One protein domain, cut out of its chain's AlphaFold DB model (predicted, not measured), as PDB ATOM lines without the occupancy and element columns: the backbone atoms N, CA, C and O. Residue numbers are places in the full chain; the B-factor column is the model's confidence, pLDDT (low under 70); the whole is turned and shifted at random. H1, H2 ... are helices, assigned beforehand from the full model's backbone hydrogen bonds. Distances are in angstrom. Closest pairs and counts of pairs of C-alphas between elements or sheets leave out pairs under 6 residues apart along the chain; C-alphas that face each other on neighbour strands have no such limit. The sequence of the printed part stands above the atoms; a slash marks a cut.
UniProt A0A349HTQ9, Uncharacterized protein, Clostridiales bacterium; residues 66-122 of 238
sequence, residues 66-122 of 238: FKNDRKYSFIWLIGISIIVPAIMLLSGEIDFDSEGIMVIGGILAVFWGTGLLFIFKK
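Overview. This is residues 66 to 122 of the 238 residues of an uncharacterized protein of Clostridiales bacterium (UniProt A0A349HTQ9). Two long helices, H1 and then H2, lie side by side as a helical hairpin: the chain runs out along H1, turns through residues 91 to 97 at one end, and folds back along H2. The outline is a rod of 40 by 17 by 11 A. The printed part has 57 residues with two named helices and no named strand; its class is all helix. It is loose, with a radius of gyration of the C-alphas of 13.3 A.

Along the chain. Find C-alpha 66 at (108.037, 155.601, 91.931); from there H1, residues 66 to 90, runs 36.2 A to C-alpha 90 at (89.225, 134.798, 114.827). After a short link of 7 residues, H2, residues 98 to 121, runs 34.1 A and ends at C-alpha 121, (95.463, 157.114, 89.328).

Arrangement. H1 and H2 touch; look at Pro 85 and Ile 104, whose C-alphas are the closest, 6.4 A apart. The helices run opposite ways at a shallow tilt of 14 degrees. In H2 every O i to N i+4 pair is within hydrogen-bond range; in H1, 20 of 21 are.

Size, cuts and confidence. The C-alphas of Phe 66 and Asp 97 are the two farthest apart, 40.9 A. Those of Phe 66 and Lys 122, first and last printed, are 9.5 A apart. The printed part has no cut, and no printed residue is under 70 in pLDDT.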
ATOM      1  N   PHE A  66     109.423 155.781  92.359       90.62
ATOM      2  CA  PHE A  66     108.037 155.601  91.931       90.62
ATOM      3  C   PHE A  66     107.646 154.117  91.808       90.62
ATOM      4  O   PHE A  66     106.609 153.686  92.313       90.62
ATOM      5  N   LYS A  67     108.505 153.289  91.195       91.19
ATOM      6  CA  LYS A  67     108.271 151.836  91.090       91.19
ATOM      7  C   LYS A  67     108.183 151.170  92.464       91.19
ATOM      8  O   LYS A  67     107.347 150.288  92.666       91.19
ATOM      9  N   ASN A  68     109.044 151.572  93.397       91.69
ATOM     10  CA  ASN A  68     109.034 151.051  94.757       91.69
ATOM     11  C   ASN A  68     107.784 151.491  95.526       91.69
ATOM     12  O   ASN A  68     107.170 150.642  96.160       91.69
ATOM     13  N   ASP A  69     107.380 152.759  95.435       88.94
ATOM     14  CA  ASP A  69     106.152 153.269  96.059       88.94
ATOM     15  C   ASP A  69     104.923 152.468  95.606       88.94
ATOM     16  O   ASP A  69     104.150 151.965  96.429       88.94
ATOM     17  N   ARG A  70     104.819 152.210  94.295       89.81
ATOM     18  CA  ARG A  70     103.772 151.349  93.739       89.81
ATOM     19  C   ARG A  70     103.848 149.926  94.294       89.81
ATOM     20  O   ARG A  70     102.834 149.375  94.710       89.81
ATOM     21  N   LYS A  71     105.043 149.324  94.321       92.56
ATOM     22  CA  LYS A  71     105.253 147.965  94.850       92.56
ATOM     23  C   LYS A  71     104.846 147.859  96.322       92.56
ATOM     24  O   LYS A  71     104.159 146.909  96.680       92.56
ATOM     25  N   TYR A  72     105.255 148.805  97.164       91.06
ATOM     26  CA  TYR A  72     104.889 148.799  98.581       91.06
ATOM     27  C   TYR A  72     103.394 149.032  98.775       91.06
ATOM     28  O   TYR A  72     102.800 148.353  99.603       91.06
ATOM     29  N   SER A  73     102.772 149.896  97.967       91.50
ATOM     30  CA  SER A  73     101.316 150.075  97.978       91.50
ATOM     31  C   SER A  73     100.577 148.759  97.692       91.50
ATOM     32  O   SER A  73      99.639 148.423  98.406       91.50
ATOM     33  N   PHE A  74     101.043 147.959  96.723       94.19
ATOM     34  CA  PHE A  74     100.493 146.619  96.464       94.19
ATOM     35  C   PHE A  74     100.729 145.636  97.615       94.19
ATOM     36  O   PHE A  74      99.822 144.886  97.964       94.19
ATOM     37  N   ILE A  75     101.925 145.630  98.213       95.25
ATOM     38  CA  ILE A  75     102.228 144.763  99.365       95.25
ATOM     39  C   ILE A  75     101.295 145.089 100.537       95.25
ATOM     40  O   ILE A  75     100.757 144.172 101.149       95.25
ATOM     41  N   TRP A  76     101.068 146.374 100.823       94.62
ATOM     42  CA  TRP A  76     100.128 146.806 101.857       94.62
ATOM     43  C   TRP A  76      98.684 146.424 101.531       94.62
ATOM     44  O   TRP A  76      97.991 145.918 102.408       94.62
ATOM     45  N   LEU A  77      98.253 146.594 100.276       95.50
ATOM     46  CA  LEU A  77      96.918 146.193  99.824       95.50
ATOM     47  C   LEU A  77      96.677 144.692 100.051       95.50
ATOM     48  O   LEU A  77      95.674 144.307 100.650       95.50
ATOM     49  N   ILE A  78      97.625 143.848  99.630       96.00
ATOM     50  CA  ILE A  78      97.568 142.393  99.825       96.00
ATOM     51  C   ILE A  78      97.602 142.045 101.317       96.00
ATOM     52  O   ILE A  78      96.779 141.261 101.777       96.00
ATOM     53  N   GLY A  79      98.522 142.640 102.079       96.00
ATOM     54  CA  GLY A  79      98.676 142.360 103.507       96.00
ATOM     55  C   GLY A  79      97.405 142.657 104.303       96.00
ATOM     56  O   GLY A  79      96.931 141.798 105.041       96.00
ATOM     57  N   ILE A  80      96.804 143.834 104.104       95.25
ATOM     58  CA  ILE A  80      95.558 144.224 104.785       95.25
ATOM     59  C   ILE A  80      94.397 143.311 104.374       95.25
ATOM     60  O   ILE A  80      93.595 142.928 105.221       95.25
ATOM     61  N   SER A  81      94.355 142.895 103.107       95.75
ATOM     62  CA  SER A  81      93.314 142.000 102.582       95.75
ATOM     63  C   SER A  81      93.343 140.595 103.184       95.75
ATOM     64  O   SER A  81      92.352 139.883 103.098       95.75
ATOM     65  N   ILE A  82      94.464 140.184 103.776       95.62
ATOM     66  CA  ILE A  82      94.582 138.910 104.494       95.62
ATOM     67  C   ILE A  82      94.328 139.129 105.988       95.62
ATOM     68  O   ILE A  82      93.598 138.363 106.611       95.62
ATOM     69  N   ILE A  83      94.912 140.186 106.560       95.94
ATOM     70  CA  ILE A  83      94.854 140.458 108.001       95.94
ATOM     71  C   ILE A  83      93.423 140.763 108.459       95.94
ATOM     72  O   ILE A  83      92.999 140.225 109.476       95.94
ATOM     73  N   VAL A  84      92.676 141.597 107.727       93.38
ATOM     74  CA  VAL A  84      91.330 142.018 108.154       93.38
ATOM     75  C   VAL A  84      90.354 140.834 108.218       93.38
ATOM     76  O   VAL A  84      89.807 140.614 109.297       93.38
ATOM     77  N   PRO A  85      90.177 140.009 107.163       92.88
ATOM     78  CA  PRO A  85      89.301 138.839 107.253       92.88
ATOM     79  C   PRO A  85      89.742 137.827 108.313       92.88
ATOM     80  O   PRO A  85      88.901 137.258 108.999       92.88
ATOM     81  N   ALA A  86      91.054 137.621 108.483       92.69
ATOM     82  CA  ALA A  86      91.565 136.712 109.506       92.69
ATOM     83  C   ALA A  86      91.180 137.170 110.921       92.69
ATOM     84  O   ALA A  86      90.789 136.342 111.736       92.69
ATOM     85  N   ILE A  87      91.254 138.474 111.208       94.00
ATOM     86  CA  ILE A  87      90.832 139.022 112.502       94.00
ATOM     87  C   ILE A  87      89.330 138.810 112.720       94.00
ATOM     88  O   ILE A  87      88.964 138.352 113.793       94.00
ATOM     89  N   MET A  88      88.489 139.076 111.716       90.88
ATOM     90  CA  MET A  88      87.027 138.919 111.831       90.88
ATOM     91  C   MET A  88      86.601 137.464 112.083       90.88
ATOM     92  O   MET A  88      85.699 137.207 112.873       90.88
ATOM     93  N   LEU A  89      87.274 136.505 111.435       91.00
ATOM     94  CA  LEU A  89      87.036 135.077 111.667       91.00
ATOM     95  C   LEU A  89      87.512 134.645 113.063       91.00
ATOM     96  O   LEU A  89      86.847 133.867 113.737       91.00
ATOM     97  N   LEU A  90      88.666 135.147 113.516       91.62
ATOM     98  CA  LEU A  90      89.225 134.798 114.827       91.62
ATOM     99  C   LEU A  90      88.485 135.456 115.998       91.62
ATOM    100  O   LEU A  90      88.484 134.893 117.090       91.62
ATOM    101  N   SER A  91      87.879 136.630 115.799       92.00
ATOM    102  CA  SER A  91      87.049 137.283 116.818       92.00
ATOM    103  C   SER A  91      85.672 136.636 116.970       92.00
ATOM    104  O   SER A  91      84.976 136.934 117.940       92.00
ATOM    105  N   GLY A  92      85.290 135.738 116.053       87.81
ATOM    106  CA  GLY A  92      83.960 135.134 116.016       87.81
ATOM    107  C   GLY A  92      82.867 136.116 115.587       87.81
ATOM    108  O   GLY A  92      81.693 135.863 115.829       87.81
ATOM    109  N   GLU A  93      83.237 137.250 114.980       84.81
ATOM    110  CA  GLU A  93      82.272 138.198 114.407       84.81
ATOM    111  C   GLU A  93      81.584 137.633 113.162       84.81
ATOM    112  O   GLU A  93      80.461 138.022 112.847       84.81
ATOM    113  N   ILE A  94      82.277 136.751 112.437       87.50
ATOM    114  CA  ILE A  94      81.804 136.114 111.212       87.50
ATOM    115  C   ILE A  94      82.183 134.632 111.246       87.50
ATOM    116  O   ILE A  94      83.333 134.294 111.527       87.50
ATOM    117  N   ASP A  95      81.238 133.767 110.883       88.69
ATOM    118  CA  ASP A  95      81.474 132.340 110.689       88.69
ATOM    119  C   ASP A  95      81.892 132.015 109.247       88.69
ATOM    120  O   ASP A  95      81.649 132.767 108.301       88.69
ATOM    121  N   PHE A  96      82.537 130.864 109.056       87.81
ATOM    122  CA  PHE A  96      82.958 130.400 107.730       87.81
ATOM    123  C   PHE A  96      81.811 129.705 106.974       87.81
ATOM    124  O   PHE A  96      81.932 128.559 106.540       87.81
ATOM    125  N   ASP A  97      80.679 130.393 106.844       90.88
ATOM    126  CA  ASP A  97      79.486 129.950 106.126       90.88
ATOM    127  C   ASP A  97      79.231 130.802 104.866       90.88
ATOM    128  O   ASP A  97      80.031 131.662 104.488       90.88
ATOM    129  N   SER A  98      78.131 130.542 104.150       91.12
ATOM    130  CA  SER A  98      77.825 131.268 102.910       91.12
ATOM    131  C   SER A  98      77.623 132.769 103.125       91.12
ATOM    132  O   SER A  98      78.006 133.562 102.262       91.12
ATOM    133  N   GLU A  99      77.030 133.161 104.254       90.69
ATOM    134  CA  GLU A  99      76.769 134.567 104.567       90.69
ATOM    135  C   GLU A  99      78.074 135.286 104.917       90.69
ATOM    136  O   GLU A  99      78.380 136.331 104.335       90.69
ATOM    137  N   GLY A 100      78.902 134.683 105.771       90.12
ATOM    138  CA  GLY A 100      80.205 135.209 106.146       90.12
ATOM    139  C   GLY A 100      81.162 135.351 104.966       90.12
ATOM    140  O   GLY A 100      81.809 136.393 104.808       90.12
ATOM    141  N   ILE A 101      81.193 134.365 104.063       90.94
ATOM    142  CA  ILE A 101      81.976 134.441 102.820       90.94
ATOM    143  C   ILE A 101      81.496 135.600 101.937       90.94
ATOM    144  O   ILE A 101      82.323 136.328 101.378       90.94
ATOM    145  N   MET A 102      80.182 135.810 101.819       93.62
ATOM    146  CA  MET A 102      79.622 136.909 101.028       93.62
ATOM    147  C   MET A 102      79.982 138.278 101.623       93.62
ATOM    148  O   MET A 102      80.379 139.180 100.879       93.62
ATOM    149  N   VAL A 103      79.907 138.430 102.950       92.38
ATOM    150  CA  VAL A 103      80.278 139.670 103.653       92.38
ATOM    151  C   VAL A 103      81.762 139.986 103.456       92.38
ATOM    152  O   VAL A 103      82.107 141.087 103.016       92.38
ATOM    153  N   ILE A 104      82.648 139.014 103.702       93.00
ATOM    154  CA  ILE A 104      84.096 139.172 103.503       93.00
ATOM    155  C   ILE A 104      84.401 139.504 102.037       93.00
ATOM    156  O   ILE A 104      85.171 140.425 101.751       93.00
ATOM    157  N   GLY A 105      83.768 138.794 101.100       93.25
ATOM    158  CA  GLY A 105      83.912 139.030  99.667       93.25
ATOM    159  C   GLY A 105      83.517 140.452  99.262       93.25
ATOM    160  O   GLY A 105      84.256 141.103  98.522       93.25
ATOM    161  N   GLY A 106      82.405 140.967  99.793       94.50
ATOM    162  CA  GLY A 106      81.947 142.336  99.552       94.50
ATOM    163  C   GLY A 106      82.937 143.391 100.054       94.50
ATOM    164  O   GLY A 106      83.304 144.303  99.307       94.50
ATOM    165  N   ILE A 107      83.434 143.239 101.287       93.06
ATOM    166  CA  ILE A 107      84.429 144.150 101.877       93.06
ATOM    167  C   ILE A 107      85.716 144.149 101.047       93.06
ATOM    168  O   ILE A 107      86.227 145.214 100.686       93.06
ATOM    169  N   LEU A 108      86.224 142.964 100.696       95.75
ATOM    170  CA  LEU A 108      87.431 142.837  99.886       95.75
ATOM    171  C   LEU A 108      87.239 143.429  98.491       95.75
ATOM    172  O   LEU A 108      88.125 144.138  98.022       95.75
ATOM    173  N   ALA A 109      86.096 143.213  97.840       96.06
ATOM    174  CA  ALA A 109      85.830 143.767  96.516       96.06
ATOM    175  C   ALA A 109      85.885 145.304  96.514       96.06
ATOM    176  O   ALA A 109      86.548 145.901  95.661       96.06
ATOM    177  N   VAL A 110      85.258 145.956  97.499       95.75
ATOM    178  CA  VAL A 110      85.290 147.422  97.634       95.75
ATOM    179  C   VAL A 110      86.696 147.916  97.986       95.75
ATOM    180  O   VAL A 110      87.180 148.886  97.392       95.75
ATOM    181  N   PHE A 111      87.384 147.240  98.909       95.44
ATOM    182  CA  PHE A 111      88.743 147.597  99.319       95.44
ATOM    183  C   PHE A 111      89.749 147.474  98.166       95.44
ATOM    184  O   PHE A 111      90.520 148.399  97.909       95.44
ATOM    185  N   TRP A 112      89.702 146.377  97.408       96.44
ATOM    186  CA  TRP A 112      90.527 146.191  96.215       96.44
ATOM    187  C   TRP A 112      90.159 147.171  95.107       96.44
ATOM    188  O   TRP A 112      91.055 147.774  94.520       96.44
ATOM    189  N   GLY A 113      88.868 147.377  94.833       95.81
ATOM    190  CA  GLY A 113      88.413 148.308  93.800       95.81
ATOM    191  C   GLY A 113      88.912 149.732  94.050       95.81
ATOM    192  O   GLY A 113      89.523 150.350  93.176       95.81
ATOM    193  N   THR A 114      88.729 150.231  95.274       93.38
ATOM    194  CA  THR A 114      89.215 151.559  95.678       93.38
ATOM    195  C   THR A 114      90.742 151.613  95.729       93.38
ATOM    196  O   THR A 114      91.339 152.522  95.148       93.38
ATOM    197  N   GLY A 115      91.397 150.623  96.339       93.06
ATOM    198  CA  GLY A 115      92.853 150.546  96.448       93.06
ATOM    199  C   GLY A 115      93.562 150.541  95.091       93.06
ATOM    200  O   GLY A 115      94.480 151.332  94.868       93.06
ATOM    201  N   LEU A 116      93.102 149.712  94.149       93.38
ATOM    202  CA  LEU A 116      93.631 149.679  92.785       93.38
ATOM    203  C   LEU A 116      93.405 151.011  92.068       93.38
ATOM    204  O   LEU A 116      94.333 151.525  91.445       93.38
ATOM    205  N   LEU A 117      92.216 151.609  92.195       91.19
ATOM    206  CA  LEU A 117      91.923 152.911  91.600       91.19
ATOM    207  C   LEU A 117      92.907 153.984  92.085       91.19
ATOM    208  O   LEU A 117      93.462 154.710  91.262       91.19
ATOM    209  N   PHE A 118      93.189 154.058  93.391       88.00
ATOM    210  CA  PHE A 118      94.181 154.994  93.932       88.00
ATOM    211  C   PHE A 118      95.600 154.708  93.423       88.00
ATOM    212  O   PHE A 118      96.318 155.637  93.051       88.00
ATOM    213  N   ILE A 119      96.009 153.437  93.369       88.25
ATOM    214  CA  ILE A 119      97.342 153.044  92.889       88.25
ATOM    215  C   ILE A 119      97.525 153.381  91.402       88.25
ATOM    216  O   ILE A 119      98.601 153.829  91.007       88.25
ATOM    217  N   PHE A 120      96.501 153.175  90.572       84.12
ATOM    218  CA  PHE A 120      96.581 153.428  89.133       84.12
ATOM    219  C   PHE A 120      96.391 154.898  88.759       84.12
ATOM    220  O   PHE A 120      97.023 155.343  87.801       84.12
ATOM    221  N   LYS A 121      95.588 155.659  89.518       81.00
ATOM    222  CA  LYS A 121      95.463 157.114  89.328       81.00
ATOM    223  C   LYS A 121      96.741 157.870  89.687       81.00
ATOM    224  O   LYS A 121      96.991 158.931  89.123       81.00
ATOM    225  N   LYS A 122      97.567 157.347  90.599       72.56
ATOM    226  CA  LYS A 122      98.868 157.948  90.917       72.56
ATOM    227  C   LYS A 122      99.798 157.907  89.698       72.56
ATOM    228  O   LYS A 122     100.215 156.837  89.243       72.56
TER     229      LYS A 122